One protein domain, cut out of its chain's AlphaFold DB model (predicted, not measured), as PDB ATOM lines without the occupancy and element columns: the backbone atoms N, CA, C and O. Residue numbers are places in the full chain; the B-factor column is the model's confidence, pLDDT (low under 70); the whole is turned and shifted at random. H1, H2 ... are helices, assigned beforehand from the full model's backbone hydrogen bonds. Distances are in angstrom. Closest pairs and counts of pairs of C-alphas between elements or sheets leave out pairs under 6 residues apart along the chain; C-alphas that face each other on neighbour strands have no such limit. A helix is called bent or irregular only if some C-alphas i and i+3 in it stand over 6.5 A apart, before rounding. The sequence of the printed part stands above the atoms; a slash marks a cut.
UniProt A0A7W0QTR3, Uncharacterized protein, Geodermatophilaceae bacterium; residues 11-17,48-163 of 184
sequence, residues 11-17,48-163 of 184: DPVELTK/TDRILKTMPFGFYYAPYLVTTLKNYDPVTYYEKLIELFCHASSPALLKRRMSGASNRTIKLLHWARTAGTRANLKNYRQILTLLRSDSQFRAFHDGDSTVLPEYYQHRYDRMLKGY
ATOM      1  N   ASP A  11       7.373 -56.641   6.579       95.81
ATOM      2  CA  ASP A  11       8.057 -57.935   6.533       95.81
ATOM      3  C   ASP A  11       9.578 -57.851   6.739       95.81
ATOM      4  O   ASP A  11      10.098 -58.623   7.551       95.81
ATOM      5  N   PRO A  12      10.328 -56.915   6.111       95.31
ATOM      6  CA  PRO A  12      11.771 -56.818   6.331       95.31
ATOM      7  C   PRO A  12      12.133 -56.584   7.803       95.31
ATOM      8  O   PRO A  12      13.131 -57.115   8.301       95.31
ATOM      9  N   VAL A  13      11.312 -55.818   8.526       96.12
ATOM     10  CA  VAL A  13      11.507 -55.538   9.952       96.12
ATOM     11  C   VAL A  13      11.114 -56.755  10.783       96.12
ATOM     12  O   VAL A  13      11.923 -57.214  11.593       96.12
ATOM     13  N   GLU A  14       9.920 -57.310  10.567       97.44
ATOM     14  CA  GLU A  14       9.401 -58.436  11.355       97.44
ATOM     15  C   GLU A  14      10.255 -59.696  11.210       97.44
ATOM     16  O   GLU A  14      10.635 -60.316  12.206       97.44
ATOM     17  N   LEU A  15      10.661 -60.036   9.985       95.56
ATOM     18  CA  LEU A  15      11.535 -61.181   9.735       95.56
ATOM     19  C   LEU A  15      12.921 -60.979  10.353       95.56
ATOM     20  O   LEU A  15      13.503 -61.922  10.897       95.56
ATOM     21  N   THR A  16      13.445 -59.751  10.344       95.06
ATOM     22  CA  THR A  16      14.728 -59.467  10.997       95.06
ATOM     23  C   THR A  16      14.613 -59.581  12.519       95.06
ATOM     24  O   THR A  16      15.517 -60.123  13.158       95.06
ATOM     25  N   LYS A  17      13.506 -59.131  13.124       96.31
ATOM     26  CA  LYS A  17      13.248 -59.336  14.560       96.31
ATOM     27  C   LYS A  17      13.152 -60.821  14.901       96.31
ATOM     28  O   LYS A  17      13.804 -61.254  15.852       96.31
ATOM     29  N   THR A  48      17.791 -43.209 -11.733       94.75
ATOM     30  CA  THR A  48      16.435 -43.056 -11.179       94.75
ATOM     31  C   THR A  48      16.248 -41.780 -10.355       94.75
ATOM     32  O   THR A  48      15.197 -41.612  -9.749       94.75
ATOM     33  N   ASP A  49      17.240 -40.887 -10.346       94.62
ATOM     34  CA  ASP A  49      17.248 -39.615  -9.611       94.62
ATOM     35  C   ASP A  49      16.999 -39.736  -8.098       94.62
ATOM     36  O   ASP A  49      16.353 -38.904  -7.469       94.62
ATOM     37  N   ARG A  50      17.533 -40.797  -7.486       95.75
ATOM     38  CA  ARG A  50      17.332 -41.112  -6.065       95.75
ATOM     39  C   ARG A  50      18.510 -40.753  -5.171       95.75
ATOM     40  O   ARG A  50      18.525 -41.151  -4.015       95.75
ATOM     41  N   ILE A  51      19.514 -40.028  -5.664       96.00
ATOM     42  CA  ILE A  51      20.648 -39.551  -4.855       96.00
ATOM     43  C   ILE A  51      20.373 -38.116  -4.396       96.00
ATOM     44  O   ILE A  51      20.103 -37.246  -5.220       96.00
ATOM     45  N   LEU A  52      20.519 -37.838  -3.096       96.19
ATOM     46  CA  LEU A  52      20.409 -36.481  -2.550       96.19
ATOM     47  C   LEU A  52      21.667 -35.673  -2.908       96.19
ATOM     48  O   LEU A  52      22.667 -35.679  -2.191       96.19
ATOM     49  N   LYS A  53      21.623 -34.997  -4.059       92.75
ATOM     50  CA  LYS A  53      22.792 -34.431  -4.762       92.75
ATOM     51  C   LYS A  53      23.594 -33.415  -3.949       92.75
ATOM     52  O   LYS A  53      24.807 -33.334  -4.104       92.75
ATOM     53  N   THR A  54      22.931 -32.644  -3.091       94.62
ATOM     54  CA  THR A  54      23.577 -31.608  -2.270       94.62
ATOM     55  C   THR A  54      23.960 -32.097  -0.876       94.62
ATOM     56  O   THR A  54      24.532 -31.328  -0.105       94.62
ATOM     57  N   MET A  55      23.703 -33.369  -0.547       95.62
ATOM     58  CA  MET A  55      24.155 -33.970   0.705       95.62
ATOM     59  C   MET A  55      25.690 -34.066   0.727       95.62
ATOM     60  O   MET A  55      26.266 -34.714  -0.152       95.62
ATOM     61  N   PRO A  56      26.372 -33.497   1.740       94.06
ATOM     62  CA  PRO A  56      27.821 -33.594   1.824       94.06
ATOM     63  C   PRO A  56      28.332 -35.033   1.963       94.06
ATOM     64  O   PRO A  56      27.743 -35.846   2.682       94.06
ATOM     65  N   PHE A  57      29.484 -35.331   1.354       89.56
ATOM     66  CA  PHE A  57      30.097 -36.667   1.400       89.56
ATOM     67  C   PHE A  57      30.383 -37.135   2.832       89.56
ATOM     68  O   PHE A  57      30.285 -38.320   3.145       89.56
ATOM     69  N   GLY A  58      30.652 -36.195   3.744       91.00
ATOM     70  CA  GLY A  58      30.841 -36.503   5.156       91.00
ATOM     71  C   GLY A  58      29.653 -37.195   5.816       91.00
ATOM     72  O   GLY A  58      29.859 -37.761   6.876       91.00
ATOM     73  N   PHE A  59      28.456 -37.193   5.216       94.81
ATOM     74  CA  PHE A  59      27.264 -37.883   5.715       94.81
ATOM     75  C   PHE A  59      26.994 -39.243   5.055       94.81
ATOM     76  O   PHE A  59      25.965 -39.845   5.336       94.81
ATOM     77  N   TYR A  60      27.898 -39.781   4.228       93.19
ATOM     78  CA  TYR A  60      27.747 -41.095   3.575       93.19
ATOM     79  C   TYR A  60      28.020 -42.261   4.544       93.19
ATOM     80  O   TYR A  60      28.859 -43.133   4.317       93.19
ATOM     81  N   TYR A  61      27.334 -42.246   5.684       90.69
ATOM     82  CA  TYR A  61      27.414 -43.246   6.736       90.69
ATOM     83  C   TYR A  61      26.171 -43.165   7.633       90.69
ATOM     84  O   TYR A  61      25.500 -42.136   7.727       90.69
ATOM     85  N   ALA A  62      25.863 -44.255   8.337       89.25
ATOM     86  CA  ALA A  62      24.756 -44.269   9.287       89.25
ATOM     87  C   ALA A  62      24.965 -43.209  10.396       89.25
ATOM     88  O   ALA A  62      26.058 -43.125  10.961       89.25
ATOM     89  N   PRO A  63      23.934 -42.439  10.784       92.12
ATOM     90  CA  PRO A  63      22.512 -42.708  10.565       92.12
ATOM     91  C   PRO A  63      21.892 -42.028   9.338       92.12
ATOM     92  O   PRO A  63      20.681 -42.117   9.192       92.12
ATOM     93  N   TYR A  64      22.659 -41.314   8.513       94.88
ATOM     94  CA  TYR A  64      22.096 -40.398   7.522       94.88
ATOM     95  C   TYR A  64      21.620 -41.121   6.270       94.88
ATOM     96  O   TYR A  64      22.304 -41.986   5.727       94.88
ATOM     97  N   LEU A  65      20.439 -40.723   5.805       94.94
ATOM     98  CA  LEU A  65      19.884 -41.174   4.542       94.94
ATOM     99  C   LEU A  65      20.328 -40.194   3.455       94.94
ATOM    100  O   LEU A  65      20.032 -39.003   3.543       94.94
ATOM    101  N   VAL A  66      21.056 -40.697   2.461       96.12
ATOM    102  CA  VAL A  66      21.622 -39.896   1.357       96.12
ATOM    103  C   VAL A  66      20.942 -40.189   0.016       96.12
ATOM    104  O   VAL A  66      21.383 -39.719  -1.031       96.12
ATOM    105  N   THR A  67      19.863 -40.969   0.051       96.25
ATOM    106  CA  THR A  67      19.076 -41.397  -1.108       96.25
ATOM    107  C   THR A  67      17.588 -41.378  -0.787       96.25
ATOM    108  O   THR A  67      17.210 -41.605   0.360       96.25
ATOM    109  N   THR A  68      16.731 -41.201  -1.785       96.94
ATOM    110  CA  THR A  68      15.304 -41.508  -1.637       96.94
ATOM    111  C   THR A  68      15.085 -43.018  -1.774       96.94
ATOM    112  O   THR A  68      15.849 -43.729  -2.437       96.94
ATOM    113  N   LEU A  69      14.075 -43.542  -1.083       95.62
ATOM    114  CA  LEU A  69      13.769 -44.973  -1.040       95.62
ATOM    115  C   LEU A  69      12.558 -45.265  -1.926       95.62
ATOM    116  O   LEU A  69      11.658 -44.441  -2.048       95.62
ATOM    117  N   LYS A  70      12.533 -46.446  -2.552       95.50
ATOM    118  CA  LYS A  70      11.476 -46.798  -3.510       95.50
ATOM    119  C   LYS A  70      10.121 -47.051  -2.842       95.50
ATOM    120  O   LYS A  70       9.106 -46.588  -3.345       95.50
ATOM    121  N   ASN A  71      10.119 -47.790  -1.731       96.19
ATOM    122  CA  ASN A  71       8.891 -48.300  -1.105       96.19
ATOM    123  C   ASN A  71       8.636 -47.710   0.291       96.19
ATOM    124  O   ASN A  71       7.698 -48.116   0.973       96.19
ATOM    125  N   TYR A  72       9.477 -46.774   0.735       96.94
ATOM    126  CA  TYR A  72       9.317 -46.085   2.008       96.94
ATOM    127  C   TYR A  72       9.546 -44.601   1.816       96.94
ATOM    128  O   TYR A  72      10.514 -44.188   1.185       96.94
ATOM    129  N   ASP A  73       8.707 -43.801   2.448       96.94
ATOM    130  CA  ASP A  73       9.042 -42.414   2.682       96.94
ATOM    131  C   ASP A  73      10.037 -42.312   3.866       96.94
ATOM    132  O   ASP A  73      10.139 -43.239   4.685       96.94
ATOM    133  N   PRO A  74      10.805 -41.216   3.989       97.56
ATOM    134  CA  PRO A  74      11.844 -41.103   5.006       97.56
ATOM    135  C   PRO A  74      11.306 -41.231   6.439       97.56
ATOM    136  O   PRO A  74      12.003 -41.797   7.281       97.56
ATOM    137  N   VAL A  75      10.083 -40.783   6.751       98.31
ATOM    138  CA  VAL A  75       9.526 -40.956   8.109       98.31
ATOM    139  C   VAL A  75       9.304 -42.433   8.404       98.31
ATOM    140  O   VAL A  75       9.845 -42.924   9.397       98.31
ATOM    141  N   THR A  76       8.600 -43.154   7.528       98.25
ATOM    142  CA  THR A  76       8.374 -44.593   7.707       98.25
ATOM    143  C   THR A  76       9.684 -45.377   7.761       98.25
ATOM    144  O   THR A  76       9.837 -46.265   8.602       98.25
ATOM    145  N   TYR A  77      10.682 -45.022   6.948       97.50
ATOM    146  CA  TYR A  77      12.003 -45.651   7.013       97.50
ATOM    147  C   TYR A  77      12.665 -45.495   8.392       97.50
ATOM    148  O   TYR A  77      13.117 -46.484   8.981       97.50
ATOM    149  N   TYR A  78      12.718 -44.274   8.939       97.94
ATOM    150  CA  TYR A  78      13.341 -44.046  10.246       97.94
ATOM    151  C   TYR A  78      12.535 -44.660  11.394       97.94
ATOM    152  O   TYR A  78      13.145 -45.150  12.345       97.94
ATOM    153  N   GLU A  79      11.202 -44.679  11.320       98.25
ATOM    154  CA  GLU A  79      10.352 -45.386  12.288       98.25
ATOM    155  C   GLU A  79      10.718 -46.869  12.363       98.25
ATOM    156  O   GLU A  79      11.055 -47.367  13.439       98.25
ATOM    157  N   LYS A  80      10.755 -47.536  11.207       97.56
ATOM    158  CA  LYS A  80      11.119 -48.950  11.073       97.56
ATOM    159  C   LYS A  80      12.539 -49.239  11.547       97.56
ATOM    160  O   LYS A  80      12.791 -50.209  12.262       97.56
ATOM    161  N   LEU A  81      13.486 -48.371  11.204       96.12
ATOM    162  CA  LEU A  81      14.873 -48.526  11.629       96.12
ATOM    163  C   LEU A  81      15.030 -48.350  13.150       96.12
ATOM    164  O   LEU A  81      15.756 -49.106  13.802       96.12
ATOM    165  N   ILE A  82      14.324 -47.377  13.738       97.75
ATOM    166  CA  ILE A  82      14.273 -47.174  15.192       97.75
ATOM    167  C   ILE A  82      13.647 -48.385  15.870       97.75
ATOM    168  O   ILE A  82      14.177 -48.844  16.881       97.75
ATOM    169  N   GLU A  83      12.555 -48.911  15.330       97.69
ATOM    170  CA  GLU A  83      11.885 -50.102  15.831       97.69
ATOM    171  C   GLU A  83      12.831 -51.310  15.853       97.69
ATOM    172  O   GLU A  83      12.996 -51.959  16.893       97.69
ATOM    173  N   LEU A  84      13.546 -51.545  14.752       96.25
ATOM    174  CA  LEU A  84      14.532 -52.613  14.628       96.25
ATOM    175  C   LEU A  84      15.649 -52.492  15.674       96.25
ATOM    176  O   LEU A  84      15.976 -53.457  16.371       96.25
ATOM    177  N   PHE A  85      16.220 -51.295  15.840       96.56
ATOM    178  CA  PHE A  85      17.268 -51.061  16.836       96.56
ATOM    179  C   PHE A  85      16.741 -51.076  18.279       96.56
ATOM    180  O   PHE A  85      17.478 -51.466  19.194       96.56
ATOM    181  N   CYS A  86      15.480 -50.702  18.510       97.56
ATOM    182  CA  CYS A  86      14.821 -50.864  19.806       97.56
ATOM    183  C   CYS A  86      14.694 -52.347  20.167       97.56
ATOM    184  O   CYS A  86      15.076 -52.725  21.276       97.56
ATOM    185  N   HIS A  87      14.254 -53.193  19.230       97.00
ATOM    186  CA  HIS A  87      14.191 -54.644  19.435       97.00
ATOM    187  C   HIS A  87      15.576 -55.236  19.695       97.00
ATOM    188  O   HIS A  87      15.805 -55.889  20.720       97.00
ATOM    189  N   ALA A  88      16.540 -54.907  18.828       95.50
ATOM    190  CA  ALA A  88      17.921 -55.373  18.916       95.50
ATOM    191  C   ALA A  88      18.597 -55.007  20.246       95.50
ATOM    192  O   ALA A  88      19.485 -55.727  20.705       95.50
ATOM    193  N   SER A  89      18.195 -53.895  20.865       96.38
ATOM    194  CA  SER A  89      18.734 -53.403  22.135       96.38
ATOM    195  C   SER A  89      17.768 -53.550  23.317       96.38
ATOM    196  O   SER A  89      17.981 -52.947  24.378       96.38
ATOM    197  N   SER A  90      16.724 -54.369  23.177       96.75
ATOM    198  CA  SER A  90      15.710 -54.569  24.209       96.75
ATOM    199  C   SER A  90      16.275 -55.281  25.453       96.75
ATOM    200  O   SER A  90      17.211 -56.087  25.357       96.75
ATOM    201  N   PRO A  91      15.727 -55.019  26.656       97.00
ATOM    202  CA  PRO A  91      16.105 -55.754  27.864       97.00
ATOM    203  C   PRO A  91      15.880 -57.268  27.740       97.00
ATOM    204  O   PRO A  91      16.699 -58.047  28.226       97.00
ATOM    205  N   ALA A  92      14.803 -57.680  27.062       96.44
ATOM    206  CA  ALA A  92      14.481 -59.084  26.831       96.44
ATOM    207  C   ALA A  92      15.582 -59.787  26.024       96.44
ATOM    208  O   ALA A  92      16.123 -60.802  26.467       96.44
ATOM    209  N   LEU A  93      15.990 -59.211  24.890       96.25
ATOM    210  CA  LEU A  93      17.020 -59.801  24.039       96.25
ATOM    211  C   LEU A  93      18.409 -59.761  24.695       96.25
ATOM    212  O   LEU A  93      19.179 -60.719  24.586       96.25
ATOM    213  N   LEU A  94      18.714 -58.704  25.460       96.62
ATOM    214  CA  LEU A  94      19.923 -58.662  26.286       96.62
ATOM    215  C   LEU A  94      19.926 -59.792  27.324       96.62
ATOM    216  O   LEU A  94      20.927 -60.492  27.438       96.62
ATOM    217  N   LYS A  95      18.825 -60.031  28.046       96.12
ATOM    218  CA  LYS A  95      18.738 -61.137  29.017       96.12
ATOM    219  C   LYS A  95      19.034 -62.484  28.351       96.12
ATOM    220  O   LYS A  95      19.826 -63.262  28.881       96.12
ATOM    221  N   ARG A  96      18.465 -62.725  27.166       95.44
ATOM    222  CA  ARG A  96      18.700 -63.946  26.376       95.44
ATOM    223  C   ARG A  96      20.178 -64.097  25.994       95.44
ATOM    224  O   ARG A  96      20.770 -65.137  26.274       95.44
ATOM    225  N   ARG A  97      20.818 -63.038  25.485       94.94
ATOM    226  CA  ARG A  97      22.273 -62.997  25.216       94.94
ATOM    227  C   ARG A  97      23.114 -63.326  26.441       94.94
ATOM    228  O   ARG A  97      24.016 -64.152  26.378       94.94
ATOM    229  N   MET A  98      22.799 -62.700  27.570       94.38
ATOM    230  CA  MET A  98      23.540 -62.882  28.817       94.38
ATOM    231  C   MET A  98      23.400 -64.302  29.370       94.38
ATOM    232  O   MET A  98      24.341 -64.799  29.988       94.38
ATOM    233  N   SER A  99      22.254 -64.955  29.145       92.50
ATOM    234  CA  SER A  99      22.035 -66.350  29.541       92.50
ATOM    235  C   SER A  99      22.816 -67.351  28.683       92.50
ATOM    236  O   SER A  99      23.306 -68.336  29.221       92.50
ATOM    237  N   GLY A 100      22.995 -67.072  27.386       89.56
ATOM    238  CA  GLY A 100      23.748 -67.932  26.464       89.56
ATOM    239  C   GLY A 100      25.259 -67.668  26.414       89.56
ATOM    240  O   GLY A 100      25.995 -68.428  25.792       89.56
ATOM    241  N   ALA A 101      25.746 -66.593  27.036       92.31
ATOM    242  CA  ALA A 101      27.158 -66.221  26.998       92.31
ATOM    243  C   ALA A 101      28.029 -67.118  27.900       92.31
ATOM    244  O   ALA A 101      27.787 -67.225  29.105       92.31
ATOM    245  N   SER A 102      29.101 -67.676  27.329       89.25
ATOM    246  CA  SER A 102      29.984 -68.662  27.976       89.25
ATOM    247  C   SER A 102      30.848 -68.106  29.113       89.25
ATOM    248  O   SER A 102      31.221 -68.844  30.021       89.25
ATOM    249  N   ASN A 103      31.178 -66.811  29.095       94.38
ATOM    250  CA  ASN A 103      32.028 -66.187  30.109       94.38
ATOM    251  C   ASN A 103      31.674 -64.709  30.360       94.38
ATOM    252  O   ASN A 103      30.862 -64.100  29.658       94.38
ATOM    253  N   ARG A 104      32.292 -64.122  31.393       95.44
ATOM    254  CA  ARG A 104      32.046 -62.730  31.818       95.44
ATOM    255  C   ARG A 104      32.452 -61.698  30.760       95.44
ATOM    256  O   ARG A 104      31.772 -60.684  30.633       95.44
ATOM    257  N   THR A 105      33.493 -61.963  29.975       95.81
ATOM    258  CA  THR A 105      33.960 -61.064  28.908       95.81
ATOM    259  C   THR A 105      32.921 -60.934  27.796       95.81
ATOM    260  O   THR A 105      32.596 -59.827  27.376       95.81
ATOM    261  N   ILE A 106      32.324 -62.049  27.365       94.44
ATOM    262  CA  ILE A 106      31.271 -62.046  26.337       94.44
ATOM    263  C   ILE A 106      29.994 -61.371  26.857       94.44
ATOM    264  O   ILE A 106      29.354 -60.604  26.137       94.44
ATOM    265  N   LYS A 107      29.658 -61.573  28.136       94.81
ATOM    266  CA  LYS A 107      28.565 -60.848  28.806       94.81
ATOM    267  C   LYS A 107      28.790 -59.332  28.785       94.81
ATOM    268  O   LYS A 107      27.894 -58.583  28.398       94.81
ATOM    269  N   LEU A 108      29.998 -58.883  29.131       96.56
ATOM    270  CA  LEU A 108      30.372 -57.470  29.064       96.56
ATOM    271  C   LEU A 108      30.271 -56.925  27.631       96.56
ATOM    272  O   LEU A 108      29.724 -55.843  27.430       96.56
ATOM    273  N   LEU A 109      30.720 -57.691  26.632       95.44
ATOM    274  CA  LEU A 109      30.616 -57.314  25.221       95.44
ATOM    275  C   LEU A 109      29.157 -57.118  24.774       95.44
ATOM    276  O   LEU A 109      28.844 -56.118  24.127       95.44
ATOM    277  N   HIS A 110      28.248 -58.033  25.124       95.31
ATOM    278  CA  HIS A 110      26.823 -57.887  24.797       95.31
ATOM    279  C   HIS A 110      26.187 -56.674  25.479       95.31
ATOM    280  O   HIS A 110      25.387 -55.971  24.853       95.31
ATOM    281  N   TRP A 111      26.552 -56.411  26.735       96.44
ATOM    282  CA  TRP A 111      26.102 -55.218  27.447       96.44
ATOM    283  C   TRP A 111      26.599 -53.941  26.761       96.44
ATOM    284  O   TRP A 111      25.787 -53.075  26.437       96.44
ATOM    285  N   ALA A 112      27.898 -53.859  26.455       96.69
ATOM    286  CA  ALA A 112      28.512 -52.694  25.821       96.69
ATOM    287  C   ALA A 112      27.891 -52.400  24.447       96.69
ATOM    288  O   ALA A 112      27.513 -51.264  24.167       96.69
ATOM    289  N   ARG A 113      27.696 -53.433  23.618       95.38
ATOM    290  CA  ARG A 113      27.019 -53.298  22.318       95.38
ATOM    291  C   ARG A 113      25.574 -52.817  22.466       95.38
ATOM    292  O   ARG A 113      25.146 -51.924  21.741       95.38
ATOM    293  N   THR A 114      24.842 -53.343  23.450       96.31
ATOM    294  CA  THR A 114      23.464 -52.912  23.747       96.31
ATOM    295  C   THR A 114      23.410 -51.452  24.184       96.31
ATOM    296  O   THR A 114      22.572 -50.698  23.692       96.31
ATOM    297  N   ALA A 115      24.320 -51.028  25.064       97.00
ATOM    298  CA  ALA A 115      24.432 -49.637  25.485       97.00
ATOM    299  C   ALA A 115      24.781 -48.711  24.307       97.00
ATOM    300  O   ALA A 115      24.132 -47.681  24.133       97.00
ATOM    301  N   GLY A 116      25.735 -49.109  23.459       95.56
ATOM    302  CA  GLY A 116      26.123 -48.368  22.256       95.56
ATOM    303  C   GLY A 116      24.961 -48.167  21.279       95.56
ATOM    304  O   GLY A 116      24.693 -47.042  20.861       95.56
ATOM    305  N   THR A 117      24.191 -49.219  20.979       95.44
ATOM    306  CA  THR A 117      22.995 -49.098  20.125       95.44
ATOM    307  C   THR A 117      21.947 -48.166  20.731       95.44
ATOM    308  O   THR A 117      21.401 -47.322  20.022       95.44
ATOM    309  N   ARG A 118      21.702 -48.241  22.047       96.12
ATOM    310  CA  ARG A 118      20.773 -47.320  22.730       96.12
ATOM    311  C   ARG A 118      21.241 -45.870  22.697       96.12
ATOM    312  O   ARG A 118      20.411 -44.973  22.586       96.12
ATOM    313  N   ALA A 119      22.546 -45.630  22.796       95.94
ATOM    314  CA  ALA A 119      23.100 -44.289  22.664       95.94
ATOM    315  C   ALA A 119      22.873 -43.744  21.244       95.94
ATOM    316  O   ALA A 119      22.386 -42.623  21.092       95.94
ATOM    317  N   ASN A 120      23.126 -44.564  20.219       93.56
ATOM    318  CA  ASN A 120      22.940 -44.186  18.817       93.56
ATOM    319  C   ASN A 120      21.474 -43.915  18.449       93.56
ATOM    320  O   ASN A 120      21.218 -43.031  17.635       93.56
ATOM    321  N   LEU A 121      20.506 -44.596  19.082       96.56
ATOM    322  CA  LEU A 121      19.065 -44.356  18.883       96.56
ATOM    323  C   LEU A 121      18.652 -42.890  19.083       96.56
ATOM    324  O   LEU A 121      17.672 -42.452  18.484       96.56
ATOM    325  N   LYS A 122      19.391 -42.116  19.889       95.88
ATOM    326  CA  LYS A 122      19.133 -40.677  20.059       95.88
ATOM    327  C   LYS A 122      19.260 -39.913  18.739       95.88
ATOM    328  O   LYS A 122      18.405 -39.083  18.452       95.88
ATOM    329  N   ASN A 123      20.266 -40.233  17.922       94.94
ATOM    330  CA  ASN A 123      20.492 -39.562  16.640       94.94
ATOM    331  C   ASN A 123      19.388 -39.905  15.631       94.94
ATOM    332  O   ASN A 123      18.852 -39.009  14.991       94.94
ATOM    333  N   TYR A 124      18.992 -41.180  15.544       97.31
ATOM    334  CA  TYR A 124      17.885 -41.601  14.678       97.31
ATOM    335  C   TYR A 124      16.572 -40.912  15.060       97.31
ATOM    336  O   TYR A 124      15.866 -40.399  14.198       97.31
ATOM    337  N   ARG A 125      16.261 -40.840  16.362       98.31
ATOM    338  CA  ARG A 125      15.067 -40.136  16.853       98.31
ATOM    339  C   ARG A 125      15.113 -38.641  16.569       98.31
ATOM    340  O   ARG A 125      14.086 -38.080  16.228       98.31
ATOM    341  N   GLN A 126      16.280 -38.008  16.685       97.88
ATOM    342  CA  GLN A 126      16.434 -36.598  16.334       97.88
ATOM    343  C   GLN A 126      16.114 -36.353  14.854       97.88
ATOM    344  O   GLN A 126      15.377 -35.419  14.552       97.88
ATOM    345  N   ILE A 127      16.622 -37.198  13.952       98.06
ATOM    346  CA  ILE A 127      16.323 -37.092  12.518       98.06
ATOM    347  C   ILE A 127      14.828 -37.320  12.264       98.06
ATOM    348  O   ILE A 127      14.210 -36.523  11.568       98.06
ATOM    349  N   LEU A 128      14.222 -38.340  12.882       98.62
ATOM    350  CA  LEU A 128      12.780 -38.584  12.772       98.62
ATOM    351  C   LEU A 128      11.945 -37.390  13.261       98.62
ATOM    352  O   LEU A 128      10.945 -37.045  12.638       98.62
ATOM    353  N   THR A 129      12.348 -36.747  14.361       98.62
ATOM    354  CA  THR A 129      11.688 -35.528  14.841       98.62
ATOM    355  C   THR A 129      11.758 -34.428  13.786       98.62
ATOM    356  O   THR A 129      10.715 -33.884  13.443       98.62
ATOM    357  N   LEU A 130      12.944 -34.152  13.227       98.31
ATOM    358  CA  LEU A 130      13.116 -33.142  12.175       98.31
ATOM    359  C   LEU A 130      12.257 -33.453  10.944       98.31
ATOM    360  O   LEU A 130      11.531 -32.582  10.485       98.31
ATOM    361  N   LEU A 131      12.246 -34.704  10.480       98.50
ATOM    362  CA  LEU A 131      11.413 -35.137   9.352       98.50
ATOM    363  C   LEU A 131       9.910 -34.917   9.570       98.50
ATOM    364  O   LEU A 131       9.171 -34.780   8.600       98.50
ATOM    365  N   ARG A 132       9.437 -34.930  10.821       98.56
ATOM    366  CA  ARG A 132       8.020 -34.723  11.155       98.56
ATOM    367  C   ARG A 132       7.672 -33.260  11.423       98.56
ATOM    368  O   ARG A 132       6.522 -32.881  11.227       98.56
ATOM    369  N   SER A 133       8.615 -32.468  11.934       98.12
ATOM    370  CA  SER A 133       8.350 -31.097  12.391       98.12
ATOM    371  C   SER A 133       8.837 -30.005  11.443       98.12
ATOM    372  O   SER A 133       8.358 -28.881  11.538       98.12
ATOM    373  N   ASP A 134       9.803 -30.304  10.576       98.19
ATOM    374  CA  ASP A 134      10.420 -29.355   9.650       98.19
ATOM    375  C   ASP A 134      10.122 -29.777   8.204       98.19
ATOM    376  O   ASP A 134      10.640 -30.776   7.697       98.19
ATOM    377  N   SER A 135       9.259 -29.009   7.538       97.12
ATOM    378  CA  SER A 135       8.823 -29.291   6.170       97.12
ATOM    379  C   SER A 135       9.940 -29.128   5.140       97.12
ATOM    380  O   SER A 135       9.937 -29.847   4.145       97.12
ATOM    381  N   GLN A 136      10.911 -28.237   5.367       97.25
ATOM    382  CA  GLN A 136      12.056 -28.077   4.468       97.25
ATOM    383  C   GLN A 136      13.012 -29.260   4.605       97.25
ATOM    384  O   GLN A 136      13.475 -29.805   3.603       97.25
ATOM    385  N   PHE A 137      13.258 -29.703   5.843       98.19
ATOM    386  CA  PHE A 137      14.029 -30.915   6.111       98.19
ATOM    387  C   PHE A 137      13.376 -32.143   5.468       98.19
ATOM    388  O   PHE A 137      14.058 -32.974   4.867       98.19
ATOM    389  N   ARG A 138      12.046 -32.240   5.565       98.00
ATOM    390  CA  ARG A 138      11.263 -33.311   4.952       98.00
ATOM    391  C   ARG A 138      11.332 -33.281   3.423       98.00
ATOM    392  O   ARG A 138      11.738 -34.281   2.842       98.00
ATOM    393  N   ALA A 139      11.054 -32.134   2.804       98.00
ATOM    394  CA  ALA A 139      11.106 -31.958   1.351       98.00
ATOM    395  C   ALA A 139      12.486 -32.304   0.768       98.00
ATOM    396  O   ALA A 139      12.582 -32.906  -0.296       98.00
ATOM    397  N   PHE A 140      13.569 -31.980   1.482       98.19
ATOM    398  CA  PHE A 140      14.914 -32.392   1.080       98.19
ATOM    399  C   PHE A 140      15.073 -33.921   1.042       98.19
ATOM    400  O   PHE A 140      15.644 -34.460   0.099       98.19
ATOM    401  N   HIS A 141      14.555 -34.635   2.045       97.88
ATOM    402  CA  HIS A 141      14.640 -36.097   2.110       97.88
ATOM    403  C   HIS A 141      13.633 -36.834   1.219       97.88
ATOM    404  O   HIS A 141      13.882 -37.994   0.895       97.88
ATOM    405  N   ASP A 142      12.539 -36.184   0.817       97.25
ATOM    406  CA  ASP A 142      11.624 -36.690  -0.215       97.25
ATOM    407  C   ASP A 142      12.187 -36.491  -1.635       97.25
ATOM    408  O   ASP A 142      11.736 -37.140  -2.574       97.25
ATOM    409  N   GLY A 143      13.213 -35.644  -1.799       96.12
ATOM    410  CA  GLY A 143      13.788 -35.285  -3.100       96.12
ATOM    411  C   GLY A 143      13.117 -34.079  -3.768       96.12
ATOM    412  O   GLY A 143      13.564 -33.646  -4.826       96.12
ATOM    413  N   ASP A 144      12.108 -33.487  -3.127       96.50
ATOM    414  CA  ASP A 144      11.365 -32.317  -3.616       96.50
ATOM    415  C   ASP A 144      12.161 -31.003  -3.507       96.50
ATOM    416  O   ASP A 144      11.806 -29.990  -4.112       96.50
ATOM    417  N   SER A 145      13.244 -30.994  -2.723       96.50
ATOM    418  CA  SER A 145      14.134 -29.844  -2.556       96.50
ATOM    419  C   SER A 145      15.597 -30.242  -2.692       96.50
ATOM    420  O   SER A 145      16.058 -31.217  -2.104       96.50
ATOM    421  N   THR A 146      16.368 -29.421  -3.404       94.50
ATOM    422  CA  THR A 146      17.833 -29.535  -3.476       94.50
ATOM    423  C   THR A 146      18.545 -28.630  -2.472       94.50
ATOM    424  O   THR A 146      19.776 -28.629  -2.411       94.50
ATOM    425  N   VAL A 147      17.811 -27.828  -1.699       95.56
ATOM    426  CA  VAL A 147      18.395 -26.936  -0.690       95.56
ATOM    427  C   VAL A 147      18.814 -27.770   0.516       95.56
ATOM    428  O   VAL A 147      17.981 -28.437   1.121       95.56
ATOM    429  N   LEU A 148      20.104 -27.731   0.862       95.12
ATOM    430  CA  LEU A 148      20.633 -28.465   2.009       95.12
ATOM    431  C   LEU A 148      20.060 -27.887   3.318       95.12
ATOM    432  O   LEU A 148      20.256 -26.698   3.575       95.12
ATOM    433  N   PRO A 149      19.412 -28.699   4.176       96.88
ATOM    434  CA  PRO A 149      18.909 -28.223   5.460       96.88
ATOM    435  C   PRO A 149      20.014 -27.676   6.375       96.88
ATOM    436  O   PRO A 149      21.085 -28.281   6.500       96.88
ATOM    437  N   GLU A 150      19.720 -26.596   7.109       94.81
ATOM    438  CA  GLU A 150      20.661 -25.952   8.046       94.81
ATOM    439  C   GLU A 150      21.236 -26.932   9.077       94.81
ATOM    440  O   GLU A 150      22.393 -26.823   9.487       94.81
ATOM    441  N   TYR A 151      20.446 -27.934   9.480       95.56
ATOM    442  CA  TYR A 151      20.900 -29.016  10.353       95.56
ATOM    443  C   TYR A 151      22.187 -29.679   9.837       95.56
ATOM    444  O   TYR A 151      23.136 -29.880  10.605       95.56
ATOM    445  N   TYR A 152      22.233 -30.008   8.543       95.50
ATOM    446  CA  TYR A 152      23.389 -30.655   7.931       95.50
ATOM    447  C   TYR A 152      24.545 -29.685   7.764       95.50
ATOM    448  O   TYR A 152      25.676 -30.060   8.062       95.50
ATOM    449  N   GLN A 153      24.271 -28.440   7.376       92.25
ATOM    450  CA  GLN A 153      25.297 -27.405   7.264       92.25
ATOM    451  C   GLN A 153      26.030 -27.203   8.597       92.25
ATOM    452  O   GLN A 153      27.233 -27.447   8.688       92.25
ATOM    453  N   HIS A 154      25.294 -26.906   9.672       93.31
ATOM    454  CA  HIS A 154      25.872 -26.711  11.003       93.31
ATOM    455  C   HIS A 154      26.633 -27.937  11.508       93.31
ATOM    456  O   HIS A 154      27.660 -27.825  12.189       93.31
ATOM    457  N   ARG A 155      26.121 -29.139  11.220       93.56
ATOM    458  CA  ARG A 155      26.779 -30.370  11.646       93.56
ATOM    459  C   ARG A 155      28.061 -30.631  10.863       93.56
ATOM    460  O   ARG A 155      29.040 -31.068  11.468       93.56
ATOM    461  N   TYR A 156      28.060 -30.349   9.569       92.12
ATOM    462  CA  TYR A 156      29.220 -30.523   8.711       92.12
ATOM    463  C   TYR A 156      30.322 -29.520   9.048       92.12
ATOM    464  O   TYR A 156      31.468 -29.920   9.242       92.12
ATOM    465  N   ASP A 157      29.972 -28.253   9.271       90.69
ATOM    466  CA  ASP A 157      30.922 -27.226   9.712       90.69
ATOM    467  C   ASP A 157      31.563 -27.606  11.056       90.69
ATOM    468  O   ASP A 157      32.770 -27.460  11.254       90.69
ATOM    469  N   ARG A 158      30.795 -28.208  11.973       92.38
ATOM    470  CA  ARG A 158      31.343 -28.747  13.228       92.38
ATOM    471  C   ARG A 158      32.284 -29.936  13.013       92.38
ATOM    472  O   ARG A 158      33.223 -30.099  13.794       92.38
ATOM    473  N   MET A 159      32.017 -30.788  12.022       91.25
ATOM    474  CA  MET A 159      32.893 -31.914  11.676       91.25
ATOM    475  C   MET A 159      34.218 -31.419  11.098       91.25
ATOM    476  O   MET A 159      35.271 -31.906  11.501       91.25
ATOM    477  N   LEU A 160      34.162 -30.434  10.201       89.69
ATOM    478  CA  LEU A 160      35.335 -29.885   9.526       89.69
ATOM    479  C   LEU A 160      36.139 -28.924  10.408       89.69
ATOM    480  O   LEU A 160      37.359 -28.842  10.268       89.69
ATOM    481  N   LYS A 161      35.488 -28.220  11.344       89.06
ATOM    482  CA  LYS A 161      36.105 -27.154  12.149       89.06
ATOM    483  C   LYS A 161      36.890 -26.196  11.232       89.06
ATOM    484  O   LYS A 161      36.383 -25.794  10.191       89.06
ATOM    485  N   GLY A 162      38.137 -25.869  11.578       84.81
ATOM    486  CA  GLY A 162      38.992 -24.975  10.788       84.81
ATOM    487  C   GLY A 162      39.401 -25.513   9.412       84.81
ATOM    488  O   GLY A 162      39.852 -24.740   8.579       84.81
ATOM    489  N   TYR A 163      39.215 -26.805   9.121       86.12
ATOM    490  CA  TYR A 163      39.503 -27.345   7.787       86.12
ATOM    491  C   TYR A 163      38.415 -27.010   6.762       86.12
ATOM    492  O   TYR A 163      38.615 -27.230   5.571       86.12
TER     493      TYR A 163
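This is residues 11 to 17 and 48 to 163 of the 184 residues of an uncharacterized protein of Geodermatophilaceae bacterium (UniProt A0A7W0QTR3). What shape does the printed part make? One long helix, H4, makes the long axis; H2 and then H3 run side by side with it in the opposite direction, and short H1 packs on H2. Past H4's last residue the chain turns into H5, and H6 runs off near that end without touching a helix. What are the counts and size? The printed part has 123 residues with six named helices, H1 to H6 in order, and no named strand: all helix. It is loose, with a radius of gyration of the C-alphas of 17.4 A and spans of 51 by 41 by 26 A.

Where do the first helices lie? H1 is residues 11 to 17, from C-alpha 11 at (8.057, -57.935, 6.533); H2 is 74 to 88, 20.8 A long, and H3 is 91 to 100. Where do the others lie? H4 is 104 to 133, 44.0 A long, H5 135 to 142, and H6 150 to 163, 18.9 A long, ending at C-alpha 163 at (39.503, -27.345, 7.787). H6 is irregular: C-alphas 159 and 162 are 9.3 A apart.

What does H2 touch? H1 touches it at a shallow tilt of 24 degrees, the same way, closest C-alphas Val 13 and Leu 84 at 6.3 A. H4 touches it at 19 degrees, a shallow tilt, opposite ways, closest C-alphas Tyr 78 and Leu 128 at 6.0 A. H5 only just touches it, with 3 pairs of C-alphas within 8 A, the closest Pro 74 and His 141 at 6.4 A. What else touches H4? H3 and H4 form a hairpin, closest C-alphas Met 98 and Lys 107 at 5.4 A; H5 touches H4 only at the corner, closest C-alphas Leu 131 and Arg 138 at 4.8 A. How do the backbones run? Every O i to N i+4 pair is within hydrogen-bond range in H1, H2, H3 and H5, against 23 of 26 in H4 and 8 of 10 in H6.

Where is the cut? Residues 18 to 47 are not printed, and C-alphas 17 and 48 are 30.6 A apart. Which stretch is long, and is confidence low? Residues 48 to 73 hold no named element; no printed residue is under 70 in pLDDT.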